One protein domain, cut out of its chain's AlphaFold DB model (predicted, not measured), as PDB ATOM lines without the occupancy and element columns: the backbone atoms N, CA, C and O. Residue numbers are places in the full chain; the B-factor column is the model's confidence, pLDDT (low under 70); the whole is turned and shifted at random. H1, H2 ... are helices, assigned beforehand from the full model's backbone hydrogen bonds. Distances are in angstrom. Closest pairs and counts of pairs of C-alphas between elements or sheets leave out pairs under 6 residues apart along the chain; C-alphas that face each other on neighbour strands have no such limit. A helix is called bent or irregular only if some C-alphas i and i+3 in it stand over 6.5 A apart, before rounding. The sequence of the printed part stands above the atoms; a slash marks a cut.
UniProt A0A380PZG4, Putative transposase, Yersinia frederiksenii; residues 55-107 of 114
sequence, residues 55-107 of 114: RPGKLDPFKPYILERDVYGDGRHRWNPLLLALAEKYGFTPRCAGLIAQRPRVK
ATOM      1  N   ARG A  55     177.812  67.073  69.625       74.69
ATOM      2  CA  ARG A  55     176.664  67.912  69.951       74.69
ATOM      3  C   ARG A  55     175.461  67.346  69.220       74.69
ATOM      4  O   ARG A  55     175.625  66.997  68.048       74.69
ATOM      5  N   PRO A  56     174.284  67.313  69.861       76.75
ATOM      6  CA  PRO A  56     173.096  66.865  69.177       76.75
ATOM      7  C   PRO A  56     172.834  67.765  67.965       76.75
ATOM      8  O   PRO A  56     172.734  68.990  68.084       76.75
ATOM      9  N   GLY A  57     172.805  67.163  66.781       79.88
ATOM     10  CA  GLY A  57     172.458  67.834  65.536       79.88
ATOM     11  C   GLY A  57     170.945  67.967  65.382       79.88
ATOM     12  O   GLY A  57     170.181  67.172  65.919       79.88
ATOM     13  N   LYS A  58     170.488  68.929  64.570       81.25
ATOM     14  CA  LYS A  58     169.054  69.080  64.239       81.25
ATOM     15  C   LYS A  58     168.438  67.810  63.633       81.25
ATOM     16  O   LYS A  58     167.237  67.603  63.727       81.25
ATOM     17  N   LEU A  59     169.268  66.987  62.996       77.88
ATOM     18  CA  LEU A  59     168.866  65.743  62.342       77.88
ATOM     19  C   LEU A  59     168.928  64.526  63.271       77.88
ATOM     20  O   LEU A  59     168.518  63.446  62.863       77.88
ATOM     21  N   ASP A  60     169.415  64.678  64.505       80.00
ATOM     22  CA  ASP A  60     169.586  63.559  65.432       80.00
ATOM     23  C   ASP A  60     168.279  62.840  65.782       80.00
ATOM     24  O   ASP A  60     168.282  61.610  65.718       80.00
ATOM     25  N   PRO A  61     167.156  63.541  66.044       86.44
ATOM     26  CA  PRO A  61     165.870  62.882  66.273       86.44
ATOM     27  C   PRO A  61     165.357  62.100  65.055       86.44
ATOM     28  O   PRO A  61     164.594  61.153  65.203       86.44
ATOM     29  N   PHE A  62     165.783  62.480  63.847       82.81
ATOM     30  CA  PHE A  62     165.303  61.909  62.586       82.81
ATOM     31  C   PHE A  62     166.223  60.822  62.020       82.81
ATOM     32  O   PHE A  62     165.898  60.226  60.997       82.81
ATOM     33  N   LYS A  63     167.351  60.523  62.675       78.81
ATOM     34  CA  LYS A  63     168.250  59.421  62.295       78.81
ATOM     35  C   LYS A  63     167.540  58.080  62.051       78.81
ATOM     36  O   LYS A  63     167.832  57.499  61.007       78.81
ATOM     37  N   PRO A  64     166.627  57.588  62.921       81.69
ATOM     38  CA  PRO A  64     165.938  56.318  62.671       81.69
ATOM     39  C   PRO A  64     165.102  56.365  61.386       81.69
ATOM     40  O   PRO A  64     165.240  55.499  60.531       81.69
ATOM     41  N   TYR A  65     164.343  57.444  61.181       80.31
ATOM     42  CA  TYR A  65     163.553  57.641  59.965       80.31
ATOM     43  C   TYR A  65     164.419  57.706  58.695       80.31
ATOM     44  O   TYR A  65     164.047  57.190  57.644       80.31
ATOM     45  N   ILE A  66     165.595  58.336  58.764       76.38
ATOM     46  CA  ILE A  66     166.508  58.405  57.616       76.38
ATOM     47  C   ILE A  66     167.114  57.021  57.322       76.38
ATOM     48  O   ILE A  66     167.239  56.667  56.150       76.38
ATOM     49  N   LEU A  67     167.437  56.229  58.353       74.19
ATOM     50  CA  LEU A  67     167.924  54.850  58.216       74.19
ATOM     51  C   LEU A  67     166.885  53.921  57.577       74.19
ATOM     52  O   LEU A  67     167.218  53.175  56.663       74.19
ATOM     53  N   GLU A  68     165.620  54.010  57.987       74.62
ATOM     54  CA  GLU A  68     164.515  53.249  57.381       74.62
ATOM     55  C   GLU A  68     164.337  53.545  55.884       74.62
ATOM     56  O   GLU A  68     163.870  52.709  55.115       74.62
ATOM     57  N   ARG A  69     164.728  54.739  55.429       73.44
ATOM     58  CA  ARG A  69     164.666  55.126  54.009       73.44
ATOM     59  C   ARG A  69     165.918  54.765  53.218       73.44
ATOM     60  O   ARG A  69     165.909  54.894  51.994       73.44
ATOM     61  N   ASP A  70     166.976  54.359  53.909       66.75
ATOM     62  CA  ASP A  70     168.285  53.963  53.383       66.75
ATOM     63  C   ASP A  70     168.386  52.441  53.138       66.75
ATOM     64  O   ASP A  70     169.452  51.915  52.825       66.75
ATOM     65  N   VAL A  71     167.264  51.717  53.259       58.22
ATOM     66  CA  VAL A  71     167.165  50.245  53.149       58.22
ATOM     67  C   VAL A  71     167.713  49.684  51.826       58.22
ATOM     68  O   VAL A  71     168.079  48.515  51.764       58.22
ATOM     69  N   TYR A  72     167.843  50.499  50.775       57.97
ATOM     70  CA  TYR A  72     168.302  50.046  49.458       57.97
ATOM     71  C   TYR A  72     169.829  50.110  49.244       57.97
ATOM     72  O   TYR A  72     170.293  49.755  48.158       57.97
ATOM     73  N   GLY A  73     170.616  50.538  50.241       59.81
ATOM     74  CA  GLY A  73     172.086  50.592  50.190       59.81
ATOM     75  C   GLY A  73     172.661  52.010  50.068       59.81
ATOM     76  O   GLY A  73     171.929  52.977  49.879       59.81
ATOM     77  N   ASP A  74     173.990  52.142  50.172       55.31
ATOM     78  CA  ASP A  74     174.674  53.446  50.220       55.31
ATOM     79  C   ASP A  74     174.315  54.352  49.034       55.31
ATOM     80  O   ASP A  74     174.587  54.046  47.874       55.31
ATOM     81  N   GLY A  75     173.703  55.499  49.340       59.62
ATOM     82  CA  GLY A  75     173.291  56.487  48.340       59.62
ATOM     83  C   GLY A  75     171.974  56.164  47.628       59.62
ATOM     84  O   GLY A  75     171.480  57.006  46.878       59.62
ATOM     85  N   ARG A  76     171.353  55.010  47.904       62.16
ATOM     86  CA  ARG A  76     170.043  54.603  47.374       62.16
ATOM     87  C   ARG A  76     168.925  54.936  48.361       62.16
ATOM     88  O   ARG A  76     168.014  54.150  48.597       62.16
ATOM     89  N   HIS A  77     168.970  56.131  48.940       69.19
ATOM     90  CA  HIS A  77     167.849  56.597  49.743       69.19
ATOM     91  C   HIS A  77     166.610  56.741  48.858       69.19
ATOM     92  O   HIS A  77     166.694  57.204  47.716       69.19
ATOM     93  N   ARG A  78     165.435  56.431  49.409       74.19
ATOM     94  CA  ARG A  78     164.161  56.808  48.786       74.19
ATOM     95  C   ARG A  78     164.010  58.333  48.849       74.19
ATOM     96  O   ARG A  78     163.366  58.861  49.754       74.19
ATOM     97  N   TRP A  79     164.651  59.063  47.944       77.06
ATOM     98  CA  TRP A  79     164.565  60.521  47.867       77.06
ATOM     99  C   TRP A  79     163.176  60.977  47.400       77.06
ATOM    100  O   TRP A  79     162.414  60.211  46.813       77.06
ATOM    101  N   ASN A  80     162.825  62.235  47.681       82.50
ATOM    102  CA  ASN A  80     161.638  62.847  47.085       82.50
ATOM    103  C   ASN A  80     161.848  62.942  45.554       82.50
ATOM    104  O   ASN A  80     162.890  63.459  45.148       82.50
ATOM    105  N   PRO A  81     160.892  62.503  44.710       83.44
ATOM    106  CA  PRO A  81     161.001  62.601  43.252       83.44
ATOM    107  C   PRO A  81     161.359  64.002  42.739       83.44
ATOM    108  O   PRO A  81     162.168  64.134  41.827       83.44
ATOM    109  N   LEU A  82     160.832  65.060  43.367       87.62
ATOM    110  CA  LEU A  82     161.155  66.442  42.991       87.62
ATOM    111  C   LEU A  82     162.618  66.800  43.268       87.62
ATOM    112  O   LEU A  82     163.231  67.546  42.508       87.62
ATOM    113  N   LEU A  83     163.190  66.259  44.347       85.94
ATOM    114  CA  LEU A  83     164.600  66.456  44.671       85.94
ATOM    115  C   LEU A  83     165.498  65.738  43.661       85.94
ATOM    116  O   LEU A  83     166.520  66.294  43.276       85.94
ATOM    117  N   LEU A  84     165.112  64.535  43.222       84.25
ATOM    118  CA  LEU A  84     165.833  63.790  42.186       84.25
ATOM    119  C   LEU A  84     165.806  64.528  40.844       84.25
ATOM    120  O   LEU A  84     166.863  64.762  40.273       84.25
ATOM    121  N   ALA A  85     164.633  64.994  40.409       87.00
ATOM    122  CA  ALA A  85     164.497  65.773  39.177       87.00
ATOM    123  C   ALA A  85     165.335  67.066  39.207       87.00
ATOM    124  O   ALA A  85     165.939  67.470  38.214       87.00
ATOM    125  N   LEU A  86     165.409  67.720  40.369       91.44
ATOM    126  CA  LEU A  86     166.266  68.885  40.566       91.44
ATOM    127  C   LEU A  86     167.750  68.494  40.493       91.44
ATOM    128  O   LEU A  86     168.539  69.177  39.845       91.44
ATOM    129  N   ALA A  87     168.129  67.397  41.139       87.88
ATOM    130  CA  ALA A  87     169.498  66.903  41.153       87.88
ATOM    131  C   ALA A  87     169.993  66.525  39.746       87.88
ATOM    132  O   ALA A  87     171.115  66.869  39.388       87.88
ATOM    133  N   GLU A  88     169.129  65.922  38.926       86.88
ATOM    134  CA  GLU A  88     169.370  65.657  37.502       86.88
ATOM    135  C   GLU A  88     169.539  66.955  36.705       86.88
ATOM    136  O   GLU A  88     170.507  67.101  35.963       86.88
ATOM    137  N   LYS A  89     168.653  67.939  36.916       92.81
ATOM    138  CA  LYS A  89     168.717  69.243  36.236       92.81
ATOM    139  C   LYS A  89     170.010  70.013  36.527       92.81
ATOM    140  O   LYS A  89     170.517  70.701  35.647       92.81
ATOM    141  N   TYR A  90     170.511  69.940  37.758       92.50
ATOM    142  CA  TYR A  90     171.682  70.701  38.215       92.50
ATOM    143  C   TYR A  90     172.952  69.848  38.378       92.50
ATOM    144  O   TYR A  90     173.979  70.367  38.812       92.50
ATOM    145  N   GLY A  91     172.904  68.559  38.030       87.06
ATOM    146  CA  GLY A  91     174.066  67.669  37.993       87.06
ATOM    147  C   GLY A  91     174.720  67.376  39.349       87.06
ATOM    148  O   GLY A  91     175.937  67.206  39.403       87.06
ATOM    149  N   PHE A  92     173.963  67.317  40.448       85.62
ATOM    150  CA  PHE A  92     174.501  66.899  41.752       85.62
ATOM    151  C   PHE A  92     173.885  65.586  42.226       85.62
ATOM    152  O   PHE A  92     172.807  65.194  41.802       85.62
ATOM    153  N   THR A  93     174.557  64.894  43.144       79.56
ATOM    154  CA  THR A  93     174.028  63.667  43.756       79.56
ATOM    155  C   THR A  93     173.614  63.960  45.197       79.56
ATOM    156  O   THR A  93     174.481  64.324  46.003       79.56
ATOM    157  N   PRO A  94     172.325  63.826  45.561       78.50
ATOM    158  CA  PRO A  94     171.889  64.053  46.931       78.50
ATOM    159  C   PRO A  94     172.523  63.000  47.848       78.50
ATOM    160  O   PRO A  94     172.406  61.797  47.622       78.50
ATOM    161  N   ARG A  95     173.232  63.459  48.886       74.31
ATOM    162  CA  ARG A  95     173.872  62.606  49.898       74.31
ATOM    163  C   ARG A  95     173.508  63.091  51.295       74.31
ATOM    164  O   ARG A  95     173.672  64.269  51.603       74.31
ATOM    165  N   CYS A  96     173.073  62.180  52.163       67.81
ATOM    166  CA  CYS A  96     172.894  62.461  53.586       67.81
ATOM    167  C   CYS A  96     174.215  62.214  54.334       67.81
ATOM    168  O   CYS A  96     174.511  61.103  54.773       67.81
ATOM    169  N   ALA A  97     175.033  63.259  54.488       58.81
ATOM    170  CA  ALA A  97     176.254  63.188  55.289       58.81
ATOM    171  C   ALA A  97     175.907  63.151  56.791       58.81
ATOM    172  O   ALA A  97     175.428  64.133  57.351       58.81
ATOM    173  N   GLY A  98     176.138  62.006  57.439       55.44
ATOM    174  CA  GLY A  98     175.943  61.838  58.886       55.44
ATOM    175  C   GLY A  98     175.696  60.399  59.350       55.44
ATOM    176  O   GLY A  98     175.925  60.094  60.519       55.44
ATOM    177  N   LEU A  99     175.279  59.506  58.446       51.81
ATOM    178  CA  LEU A  99     174.926  58.116  58.778       51.81
ATOM    179  C   LEU A  99     176.011  57.085  58.441       51.81
ATOM    180  O   LEU A  99     176.092  56.057  59.106       51.81
ATOM    181  N   ILE A 100     176.917  57.400  57.509       46.91
ATOM    182  CA  ILE A 100     178.055  56.535  57.140       46.91
ATOM    183  C   ILE A 100     178.988  56.282  58.343       46.91
ATOM    184  O   ILE A 100     179.536  55.196  58.485       46.91
ATOM    185  N   ALA A 101     179.127  57.253  59.255       46.34
ATOM    186  CA  ALA A 101     179.979  57.132  60.445       46.34
ATOM    187  C   ALA A 101     179.352  56.324  61.602       46.34
ATOM    188  O   ALA A 101     180.041  56.033  62.574       46.34
ATOM    189  N   GLN A 102     178.056  55.997  61.526       47.62
ATOM    190  CA  GLN A 102     177.311  55.304  62.589       47.62
ATOM    191  C   GLN A 102     177.001  53.839  62.246       47.62
ATOM    192  O   GLN A 102     176.430  53.129  63.071       47.62
ATOM    193  N   ARG A 103     177.374  53.365  61.049       50.72
ATOM    194  CA  ARG A 103     177.241  51.952  60.689       50.72
ATOM    195  C   ARG A 103     178.399  51.146  61.290       50.72
ATOM    196  O   ARG A 103     179.554  51.545  61.118       50.72
ATOM    197  N   PRO A 104     178.151  49.989  61.929       38.38
ATOM    198  CA  PRO A 104     179.211  49.006  62.087       38.38
ATOM    199  C   PRO A 104     179.693  48.620  60.683       38.38
ATOM    200  O   PRO A 104     178.886  48.387  59.783       38.38
ATOM    201  N   ARG A 105     181.011  48.596  60.469       37.41
ATOM    202  CA  ARG A 105     181.628  48.169  59.207       37.41
ATOM    203  C   ARG A 105     181.409  46.661  59.056       37.41
ATOM    204  O   ARG A 105     182.294  45.875  59.381       37.41
ATOM    205  N   VAL A 106     180.213  46.253  58.638       46.25
ATOM    206  CA  VAL A 106     179.921  44.853  58.327       46.25
ATOM    207  C   VAL A 106     180.750  44.518  57.094       46.25
ATOM    208  O   VAL A 106     180.589  45.135  56.040       46.25
ATOM    209  N   LYS A 107     181.720  43.611  57.246       36.47
ATOM    210  CA  LYS A 107     182.443  43.053  56.104       36.47
ATOM    211  C   LYS A 107     181.385  42.396  55.217       36.47
ATOM    212  O   LYS A 107     180.666  41.530  55.706       36.47
TER     213      LYS A 107
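What this domain is: This is residues 55 to 107 of the 114 residues of the protein "Putative transposase" of Yersinia frederiksenii (UniProt A0A380PZG4). With little regular structure, this is a loose, open loop of chain with two short helices, H1 and H2, at its two ends. Residues 69 to 80 lead from H1 to H2, and residues 91 to 107 run back towards the H1 end. The 53 printed residues, with no named strand, are of the class all helix, though the named elements hold only 19 of them. The whole is loose, with a radius of gyration of the C-alphas of 12.6 A and spans of 33 by 30 by 17 A.

Where its parts are: H1, residues 60 to 68, begins at C-alpha 60 (169.586, 63.559, 65.432) and is 14.0 A long. It is irregular: C-alphas 61 and 64 are 7.5 A apart. H2, residues 81 to 90, is 14.3 A long and ends at C-alpha 90 (171.682, 70.701, 38.215).

How they stand to each other: H1 and H2 are apart, with no C-alpha of the one within 8 A of the other. Every O i to N i+4 pair is within hydrogen-bond range in H2, against 3 of 5 in H1.

The domain as a whole: The farthest C-alphas, of Lys 89 and Lys 107, are 35.6 A apart. The printed part has no cut. The link from H1 to H2 is long, with 12 residues. Residues 70 to 77 and 96 to 107 have pLDDT under 70.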